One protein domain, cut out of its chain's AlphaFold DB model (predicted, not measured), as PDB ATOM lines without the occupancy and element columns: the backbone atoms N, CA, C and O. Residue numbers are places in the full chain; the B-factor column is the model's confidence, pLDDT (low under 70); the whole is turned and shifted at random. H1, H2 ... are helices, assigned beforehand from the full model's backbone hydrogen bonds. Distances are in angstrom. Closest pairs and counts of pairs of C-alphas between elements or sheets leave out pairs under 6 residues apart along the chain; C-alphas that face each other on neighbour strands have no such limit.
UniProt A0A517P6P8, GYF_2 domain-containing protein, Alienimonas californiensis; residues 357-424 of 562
ATOM      1  N   ALA A 357     116.930  94.094 150.954       95.88
ATOM      2  CA  ALA A 357     117.006  95.303 150.131       95.88
ATOM      3  C   ALA A 357     115.644  95.941 149.761       95.88
ATOM      4  O   ALA A 357     115.563  97.171 149.798       95.88
ATOM      5  N   PRO A 358     114.563  95.185 149.463       97.94
ATOM      6  CA  PRO A 358     113.263  95.783 149.152       97.94
ATOM      7  C   PRO A 358     112.705  96.714 150.240       97.94
ATOM      8  O   PRO A 358     111.990  97.657 149.913       97.94
ATOM      9  N   ALA A 359     113.068  96.528 151.518       97.50
ATOM     10  CA  ALA A 359     112.669  97.459 152.577       97.50
ATOM     11  C   ALA A 359     113.252  98.867 152.377       97.50
ATOM     12  O   ALA A 359     112.566  99.852 152.646       97.50
ATOM     13  N   SER A 360     114.489  98.977 151.882       97.00
ATOM     14  CA  SER A 360     115.105 100.272 151.576       97.00
ATOM     15  C   SER A 360     114.399 100.958 150.409       97.00
ATOM     16  O   SER A 360     114.125 102.151 150.487       97.00
ATOM     17  N   LEU A 361     114.015 100.217 149.364       96.56
ATOM     18  CA  LEU A 361     113.248 100.800 148.259       96.56
ATOM     19  C   LEU A 361     111.876 101.312 148.725       96.56
ATOM     20  O   LEU A 361     111.522 102.455 148.442       96.56
ATOM     21  N   ALA A 362     111.150 100.525 149.522       96.38
ATOM     22  CA  ALA A 362     109.860 100.942 150.070       96.38
ATOM     23  C   ALA A 362     109.976 102.141 151.032       96.38
ATOM     24  O   ALA A 362     109.089 102.999 151.079       96.38
ATOM     25  N   LEU A 363     111.080 102.249 151.784       95.75
ATOM     26  CA  LEU A 363     111.383 103.447 152.574       95.75
ATOM     27  C   LEU A 363     111.612 104.653 151.667       95.75
ATOM     28  O   LEU A 363     111.012 105.697 151.906       95.75
ATOM     29  N   ALA A 364     112.406 104.512 150.603       93.50
ATOM     30  CA  ALA A 364     112.589 105.579 149.627       93.50
ATOM     31  C   ALA A 364     111.242 106.046 149.049       93.50
ATOM     32  O   ALA A 364     110.983 107.246 148.987       93.50
ATOM     33  N   ASP A 365     110.350 105.122 148.682       91.38
ATOM     34  CA  ASP A 365     108.993 105.448 148.220       91.38
ATOM     35  C   ASP A 365     108.170 106.225 149.258       91.38
ATOM     36  O   ASP A 365     107.519 107.211 148.909       91.38
ATOM     37  N   ALA A 366     108.250 105.869 150.544       90.56
ATOM     38  CA  ALA A 366     107.549 106.581 151.621       90.56
ATOM     39  C   ALA A 366     108.035 108.034 151.843       90.56
ATOM     40  O   ALA A 366     107.329 108.845 152.466       90.56
ATOM     41  N   TYR A 367     109.228 108.365 151.339       87.81
ATOM     42  CA  TYR A 367     109.842 109.697 151.372       87.81
ATOM     43  C   TYR A 367     109.826 110.421 150.012       87.81
ATOM     44  O   TYR A 367     110.302 111.555 149.927       87.81
ATOM     45  N   SER A 368     109.280 109.798 148.965       83.44
ATOM     46  CA  SER A 368     109.287 110.325 147.597       83.44
ATOM     47  C   SER A 368     108.284 111.463 147.372       83.44
ATOM     48  O   SER A 368     107.226 111.521 148.006       83.44
ATOM     49  N   ALA A 369     108.586 112.338 146.405       60.84
ATOM     50  CA  ALA A 369     107.728 113.454 145.997       60.84
ATOM     51  C   ALA A 369     106.409 112.988 145.357       60.84
ATOM     52  O   ALA A 369     105.390 113.657 145.492       60.84
ATOM     53  N   ALA A 370     106.382 111.809 144.723       58.78
ATOM     54  CA  ALA A 370     105.156 111.204 144.187       58.78
ATOM     55  C   ALA A 370     104.070 110.974 145.255       58.78
ATOM     56  O   ALA A 370     102.889 110.899 144.926       58.78
ATOM     57  N   GLY A 371     104.456 110.900 146.535       51.88
ATOM     58  CA  GLY A 371     103.530 110.804 147.661       51.88
ATOM     59  C   GLY A 371     103.270 112.121 148.398       51.88
ATOM     60  O   GLY A 371     102.472 112.119 149.336       51.88
ATOM     61  N   GLN A 372     103.959 113.219 148.054       59.97
ATOM     62  CA  GLN A 372     103.975 114.458 148.842       59.97
ATOM     63  C   GLN A 372     104.176 115.693 147.954       59.97
ATOM     64  O   GLN A 372     105.301 116.009 147.571       59.97
ATOM     65  N   ALA A 373     103.095 116.434 147.694       53.12
ATOM     66  CA  ALA A 373     103.163 117.716 146.987       53.12
ATOM     67  C   ALA A 373     104.021 118.767 147.734       53.12
ATOM     68  O   ALA A 373     104.706 119.552 147.091       53.12
ATOM     69  N   ASP A 374     104.058 118.712 149.075       60.94
ATOM     70  CA  ASP A 374     104.804 119.633 149.955       60.94
ATOM     71  C   ASP A 374     106.028 118.960 150.605       60.94
ATOM     72  O   ASP A 374     106.251 119.027 151.818       60.94
ATOM     73  N   ARG A 375     106.802 118.221 149.810       72.94
ATOM     74  CA  ARG A 375     107.959 117.461 150.292       72.94
ATOM     75  C   ARG A 375     109.017 118.361 150.951       72.94
ATOM     76  O   ARG A 375     109.465 119.341 150.360       72.94
ATOM     77  N   SER A 376     109.503 117.978 152.139       77.12
ATOM     78  CA  SER A 376     110.592 118.699 152.815       77.12
ATOM     79  C   SER A 376     111.985 118.295 152.304       77.12
ATOM     80  O   SER A 376     112.197 117.173 151.844       77.12
ATOM     81  N   GLY A 377     112.982 119.176 152.463       74.25
ATOM     82  CA  GLY A 377     114.386 118.844 152.168       74.25
ATOM     83  C   GLY A 377     114.919 117.661 152.993       74.25
ATOM     84  O   GLY A 377     115.717 116.875 152.495       74.25
ATOM     85  N   VAL A 378     114.406 117.466 154.213       80.31
ATOM     86  CA  VAL A 378     114.752 116.311 155.057       80.31
ATOM     87  C   VAL A 378     114.214 115.010 154.456       80.31
ATOM     88  O   VAL A 378     114.920 114.006 154.434       80.31
ATOM     89  N   ASP A 379     112.992 115.016 153.918       82.62
ATOM     90  CA  ASP A 379     112.448 113.860 153.193       82.62
ATOM     91  C   ASP A 379     113.215 113.610 151.876       82.62
ATOM     92  O   ASP A 379     113.324 112.468 151.428       82.62
ATOM     93  N   ALA A 380     113.791 114.657 151.268       80.62
ATOM     94  CA  ALA A 380     114.730 114.543 150.143       80.62
ATOM     95  C   ALA A 380     116.025 113.817 150.519       80.62
ATOM     96  O   ALA A 380     116.417 112.868 149.838       80.62
ATOM     97  N   ASP A 381     116.644 114.200 151.634       83.12
ATOM     98  CA  ASP A 381     117.824 113.513 152.159       83.12
ATOM     99  C   ASP A 381     117.538 112.045 152.493       83.12
ATOM    100  O   ASP A 381     118.336 111.168 152.161       83.12
ATOM    101  N   ARG A 382     116.380 111.760 153.101       89.06
ATOM    102  CA  ARG A 382     115.989 110.391 153.460       89.06
ATOM    103  C   ARG A 382     115.750 109.505 152.249       89.06
ATOM    104  O   ARG A 382     116.274 108.397 152.223       89.06
ATOM    105  N   GLU A 383     115.011 109.966 151.239       89.12
ATOM    106  CA  GLU A 383     114.847 109.179 150.008       89.12
ATOM    107  C   GLU A 383     116.207 108.849 149.389       89.12
ATOM    108  O   GLU A 383     116.453 107.689 149.069       89.12
ATOM    109  N   ARG A 384     117.114 109.832 149.283       86.12
ATOM    110  CA  ARG A 384     118.471 109.612 148.756       86.12
ATOM    111  C   ARG A 384     119.235 108.552 149.537       86.12
ATOM    112  O   ARG A 384     119.842 107.674 148.929       86.12
ATOM    113  N   GLU A 385     119.206 108.632 150.865       90.12
ATOM    114  CA  GLU A 385     119.867 107.671 151.750       90.12
ATOM    115  C   GLU A 385     119.378 106.239 151.472       90.12
ATOM    116  O   GLU A 385     120.179 105.317 151.305       90.12
ATOM    117  N   TYR A 386     118.062 106.061 151.373       94.38
ATOM    118  CA  TYR A 386     117.449 104.757 151.147       94.38
ATOM    119  C   TYR A 386     117.634 104.236 149.716       94.38
ATOM    120  O   TYR A 386     117.880 103.041 149.530       94.38
ATOM    121  N   LEU A 387     117.595 105.117 148.711       92.31
ATOM    122  CA  LEU A 387     117.931 104.772 147.328       92.31
ATOM    123  C   LEU A 387     119.383 104.306 147.217       92.31
ATOM    124  O   LEU A 387     119.638 103.279 146.596       92.31
ATOM    125  N   ALA A 388     120.326 105.007 147.852       88.81
ATOM    126  CA  ALA A 388     121.734 104.618 147.846       88.81
ATOM    127  C   ALA A 388     121.937 103.212 148.436       88.81
ATOM    128  O   ALA A 388     122.614 102.388 147.828       88.81
ATOM    129  N   GLN A 389     121.283 102.904 149.561       91.50
ATOM    130  CA  GLN A 389     121.344 101.574 150.185       91.50
ATOM    131  C   GLN A 389     120.744 100.478 149.295       91.50
ATOM    132  O   GLN A 389     121.313  99.395 149.164       91.50
ATOM    133  N   PHE A 390     119.595 100.741 148.665       95.75
ATOM    134  CA  PHE A 390     118.995  99.787 147.734       95.75
ATOM    135  C   PHE A 390     119.895  99.538 146.513       95.75
ATOM    136  O   PHE A 390     120.065  98.394 146.092       95.75
ATOM    137  N   LEU A 391     120.500 100.596 145.965       89.69
ATOM    138  CA  LEU A 391     121.393 100.507 144.810       89.69
ATOM    139  C   LEU A 391     122.719  99.814 145.137       89.69
ATOM    140  O   LEU A 391     123.220  99.075 144.298       89.69
ATOM    141  N   GLU A 392     123.245  99.967 146.352       88.94
ATOM    142  CA  GLU A 392     124.403  99.198 146.820       88.94
ATOM    143  C   GLU A 392     124.102  97.691 146.812       88.94
ATOM    144  O   GLU A 392     124.870  96.899 146.260       88.94
ATOM    145  N   ALA A 393     122.935  97.290 147.327       88.56
ATOM    146  CA  ALA A 393     122.488  95.902 147.257       88.56
ATOM    147  C   ALA A 393     122.237  95.441 145.809       88.56
ATOM    148  O   ALA A 393     122.495  94.284 145.475       88.56
ATOM    149  N   ALA A 394     121.750  96.322 144.930       85.50
ATOM    150  CA  ALA A 394     121.553  96.015 143.515       85.50
ATOM    151  C   ALA A 394     122.883  95.760 142.794       85.50
ATOM    152  O   ALA A 394     122.996  94.787 142.049       85.50
ATOM    153  N   ASP A 395     123.893  96.593 143.048       80.69
ATOM    154  CA  ASP A 395     125.230  96.472 142.466       80.69
ATOM    155  C   ASP A 395     125.985  95.246 143.010       80.69
ATOM    156  O   ASP A 395     126.775  94.639 142.286       80.69
ATOM    157  N   ALA A 396     125.687  94.823 144.245       79.56
ATOM    158  CA  ALA A 396     126.124  93.540 144.801       79.56
ATOM    159  C   ALA A 396     125.369  92.328 144.217       79.56
ATOM    160  O   ALA A 396     125.725  91.183 144.487       79.56
ATOM    161  N   GLY A 397     124.326  92.558 143.415       81.31
ATOM    162  CA  GLY A 397     123.481  91.506 142.868       81.31
ATOM    163  C   GLY A 397     122.519  90.902 143.890       81.31
ATOM    164  O   GLY A 397     121.955  89.858 143.622       81.31
ATOM    165  N   GLU A 398     122.255  91.524 145.033       86.25
ATOM    166  CA  GLU A 398     121.437  90.934 146.105       86.25
ATOM    167  C   GLU A 398     119.932  91.221 145.970       86.25
ATOM    168  O   GLU A 398     119.115  90.661 146.698       86.25
ATOM    169  N   VAL A 399     119.523  92.077 145.029       89.06
ATOM    170  CA  VAL A 399     118.103  92.434 144.842       89.06
ATOM    171  C   VAL A 399     117.309  91.298 144.196       89.06
ATOM    172  O   VAL A 399     116.208  90.981 144.640       89.06
ATOM    173  N   HIS A 400     117.862  90.636 143.176       87.44
ATOM    174  CA  HIS A 400     117.115  89.675 142.357       87.44
ATOM    175  C   HIS A 400     116.638  88.434 143.126       87.44
ATOM    176  O   HIS A 400     115.714  87.761 142.669       87.44
ATOM    177  N   ARG A 401     117.251  88.101 144.270       89.69
ATOM    178  CA  ARG A 401     116.861  86.943 145.097       89.69
ATOM    179  C   ARG A 401     115.499  87.123 145.772       89.69
ATOM    180  O   ARG A 401     114.861  86.134 146.104       89.69
ATOM    181  N   TRP A 402     115.049  88.369 145.929       94.25
ATOM    182  CA  TRP A 402     113.783  88.721 146.580       94.25
ATOM    183  C   TRP A 402     112.601  88.831 145.613       94.25
ATOM    184  O   TRP A 402     111.491  89.137 146.038       94.25
ATOM    185  N   TYR A 403     112.824  88.574 144.323       92.50
ATOM    186  CA  TYR A 403     111.791  88.628 143.292       92.50
ATOM    187  C   TYR A 403     111.701  87.294 142.559       92.50
ATOM    188  O   TYR A 403     112.725  86.721 142.157       92.50
ATOM    189  N   LEU A 404     110.480  86.817 142.355       87.38
ATOM    190  CA  LEU A 404     110.201  85.667 141.511       87.38
ATOM    191  C   LEU A 404     110.291  86.084 140.031       87.38
ATOM    192  O   LEU A 404     111.025  85.463 139.262       87.38
ATOM    193  N   ASP A 405     109.665  87.206 139.670       85.38
ATOM    194  CA  ASP A 405     109.785  87.879 138.376       85.38
ATOM    195  C   ASP A 405     111.057  88.745 138.311       85.38
ATOM    196  O   ASP A 405     111.173  89.817 138.915       85.38
ATOM    197  N   LYS A 406     112.040  88.295 137.523       84.75
ATOM    198  CA  LYS A 406     113.318  89.008 137.365       84.75
ATOM    199  C   LYS A 406     113.177  90.338 136.631       84.75
ATOM    200  O   LYS A 406     113.979  91.237 136.879       84.75
ATOM    201  N   GLN A 407     112.165  90.502 135.781       83.25
ATOM    202  CA  GLN A 407     111.926  91.776 135.105       83.25
ATOM    203  C   GLN A 407     111.440  92.838 136.092       83.25
ATOM    204  O   GLN A 407     111.844  93.994 135.978       83.25
ATOM    205  N   ARG A 408     110.674  92.454 137.122       85.75
ATOM    206  CA  ARG A 408     110.299  93.375 138.211       85.75
ATOM    207  C   ARG A 408     111.495  93.840 139.026       85.75
ATOM    208  O   ARG A 408     111.588  95.025 139.327       85.75
ATOM    209  N   ALA A 409     112.435  92.945 139.329       85.44
ATOM    210  CA  ALA A 409     113.680  93.339 139.989       85.44
ATOM    211  C   ALA A 409     114.476  94.345 139.141       85.44
ATOM    212  O   ALA A 409     114.945  95.356 139.658       85.44
ATOM    213  N   ILE A 410     114.595  94.099 137.831       81.62
ATOM    214  CA  ILE A 410     115.280  95.007 136.898       81.62
ATOM    215  C   ILE A 410     114.574  96.365 136.845       81.62
ATOM    216  O   ILE A 410     115.239  97.396 136.925       81.62
ATOM    217  N   ALA A 411     113.242  96.375 136.749       81.19
ATOM    218  CA  ALA A 411     112.446  97.598 136.746       81.19
ATOM    219  C   ALA A 411     112.623  98.395 138.048       81.19
ATOM    220  O   ALA A 411     112.856  99.597 137.992       81.19
ATOM    221  N   ALA A 412     112.616  97.728 139.206       87.88
ATOM    222  CA  ALA A 412     112.854  98.363 140.502       87.88
ATOM    223  C   ALA A 412     114.248  99.012 140.593       87.88
ATOM    224  O   ALA A 412     114.387 100.135 141.073       87.88
ATOM    225  N   VAL A 413     115.288  98.336 140.093       86.50
ATOM    226  CA  VAL A 413     116.649  98.899 140.027       86.50
ATOM    227  C   VAL A 413     116.715 100.088 139.075       86.50
ATOM    228  O   VAL A 413     117.379 101.080 139.377       86.50
ATOM    229  N   LYS A 414     116.031 100.007 137.933       81.12
ATOM    230  CA  LYS A 414     115.987 101.092 136.952       81.12
ATOM    231  C   LYS A 414     115.306 102.341 137.521       81.12
ATOM    232  O   LYS A 414     115.915 103.409 137.483       81.12
ATOM    233  N   ASP A 415     114.130 102.179 138.125       83.06
ATOM    234  CA  ASP A 415     113.392 103.246 138.811       83.06
ATOM    235  C   ASP A 415     114.252 103.901 139.900       83.06
ATOM    236  O   ASP A 415     114.422 105.122 139.924       83.06
ATOM    237  N   ALA A 416     114.882 103.090 140.756       87.06
ATOM    238  CA  ALA A 416     115.732 103.590 141.829       87.06
ATOM    239  C   ALA A 416     116.935 104.397 141.313       87.06
ATOM    240  O   ALA A 416     117.279 105.424 141.900       87.06
ATOM    241  N   ARG A 417     117.567 103.972 140.207       81.56
ATOM    242  CA  ARG A 417     118.659 104.727 139.568       81.56
ATOM    243  C   ARG A 417     118.167 106.059 139.013       81.56
ATOM    244  O   ARG A 417     118.794 107.078 139.290       81.56
ATOM    245  N   GLY A 418     117.034 106.062 138.310       72.12
ATOM    246  CA  GLY A 418     116.434 107.287 137.771       72.12
ATOM    247  C   GLY A 418     116.141 108.305 138.870       72.12
ATOM    248  O   GLY A 418     116.543 109.465 138.772       72.12
ATOM    249  N   ARG A 419     115.547 107.846 139.976       79.56
ATOM    250  CA  ARG A 419     115.260 108.680 141.151       79.56
ATOM    251  C   ARG A 419     116.518 109.167 141.856       79.56
ATOM    252  O   ARG A 419     116.568 110.319 142.272       79.56
ATOM    253  N   ALA A 420     117.545 108.330 141.987       77.25
ATOM    254  CA  ALA A 420     118.804 108.734 142.615       77.25
ATOM    255  C   ALA A 420     119.506 109.833 141.803       77.25
ATOM    256  O   ALA A 420     119.994 110.807 142.381       77.25
ATOM    257  N   THR A 421     119.497 109.715 140.472       66.94
ATOM    258  CA  THR A 421     120.016 110.740 139.557       66.94
ATOM    259  C   THR A 421     119.212 112.033 139.669       66.94
ATOM    260  O   THR A 421     119.799 113.101 139.865       66.94
ATOM    261  N   ALA A 422     117.878 111.940 139.647       64.50
ATOM    262  CA  ALA A 422     117.001 113.089 139.840       64.50
ATOM    263  C   ALA A 422     117.163 113.725 141.229       64.50
ATOM    264  O   ALA A 422     116.991 114.923 141.358       64.50
ATOM    265  N   ALA A 423     117.520 112.977 142.273       63.62
ATOM    266  CA  ALA A 423     117.620 113.512 143.626       63.62
ATOM    267  C   ALA A 423     118.981 114.156 143.962       63.62
ATOM    268  O   ALA A 423     119.060 114.843 144.976       63.62
ATOM    269  N   ALA A 424     120.052 113.956 143.184       57.31
ATOM    270  CA  ALA A 424     121.436 114.274 143.586       57.31
ATOM    271  C   ALA A 424     121.739 115.753 143.954       57.31
ATOM    272  O   ALA A 424     122.651 116.001 144.742       57.31
TER     273      ALA A 424
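This is residues 357 to 424 of the 562 residues of the protein "GYF_2 domain-containing protein" of Alienimonas californiensis (UniProt A0A517P6P8). Three helices run back and forth beside one another: the long H2 has the short H1 side by side with it, running opposite ways, and H3, nearly as long as H2, packs on H2 at a wider angle. The centres of the three make a triangle, and the two links lie toward opposite ends of the long axis. You have 68 printed residues with three named helices, in the order H1, H2, H3, and no named strand; the class is all helix, with 46 residues in named elements. The whole is compact, with a radius of gyration of the C-alphas of 11.8 A, and elongated, spanning 35 by 18 by 18 A.

Start at residues 358 to 366, which are H1, and go on to residues 377 to 395, which are H2. These two touch and form a helical hairpin, and their closest C-alphas are those of Ala 364 and Glu 383, 4.3 A apart. Their lines stand at a shallow tilt of 23 degrees and run opposite ways. H2 touches H1 with residues 382 to 390 alone. Next look at residues 406 to 423, which are H3. H2 and H3 touch and form a second helical hairpin, at a steep tilt of 40 degrees, opposite ways; their closest C-alphas are those of Leu 387 and Ala 416, 6.0 A apart. H1 and H3 are close but not clearly touching, with the closest C-alphas, those of Leu 361 and Ala 416, 7.4 A apart. They run the same way at a steep tilt of 44 degrees. In the backbones of H1, H2 and H3, every O i to N i+4 pair is within hydrogen-bond range.

Find C-alpha 358 at (113.263, 95.783, 149.152); from there the nine residues of H1 run to Ala 366, 12.5 A away from first to last C-alpha. Then find C-alpha 377 at (114.386, 118.844, 152.168), where H2 begins; it has 19 residues and ends at Asp 395 after 26.7 A. H3 has 18 residues, begins at Lys 406 and covers 25.7 A from first to last C-alpha; it ends at C-alpha 423 at (117.620, 113.512, 143.626).

The two C-alphas farthest apart are those of Asp 374 and Leu 404, at 35.4 A, and each of these residues lies in a link. The printed part has no cut from 357 to 424. The links H1 to H2 and H2 to H3 have 10 residues each and are short. The mean pLDDT of the printed part is 82.9; look for values under 70 at residues 369 to 374, between H1 and H2, and at residues 421 to 424, of which 421 to 423 belong to H3.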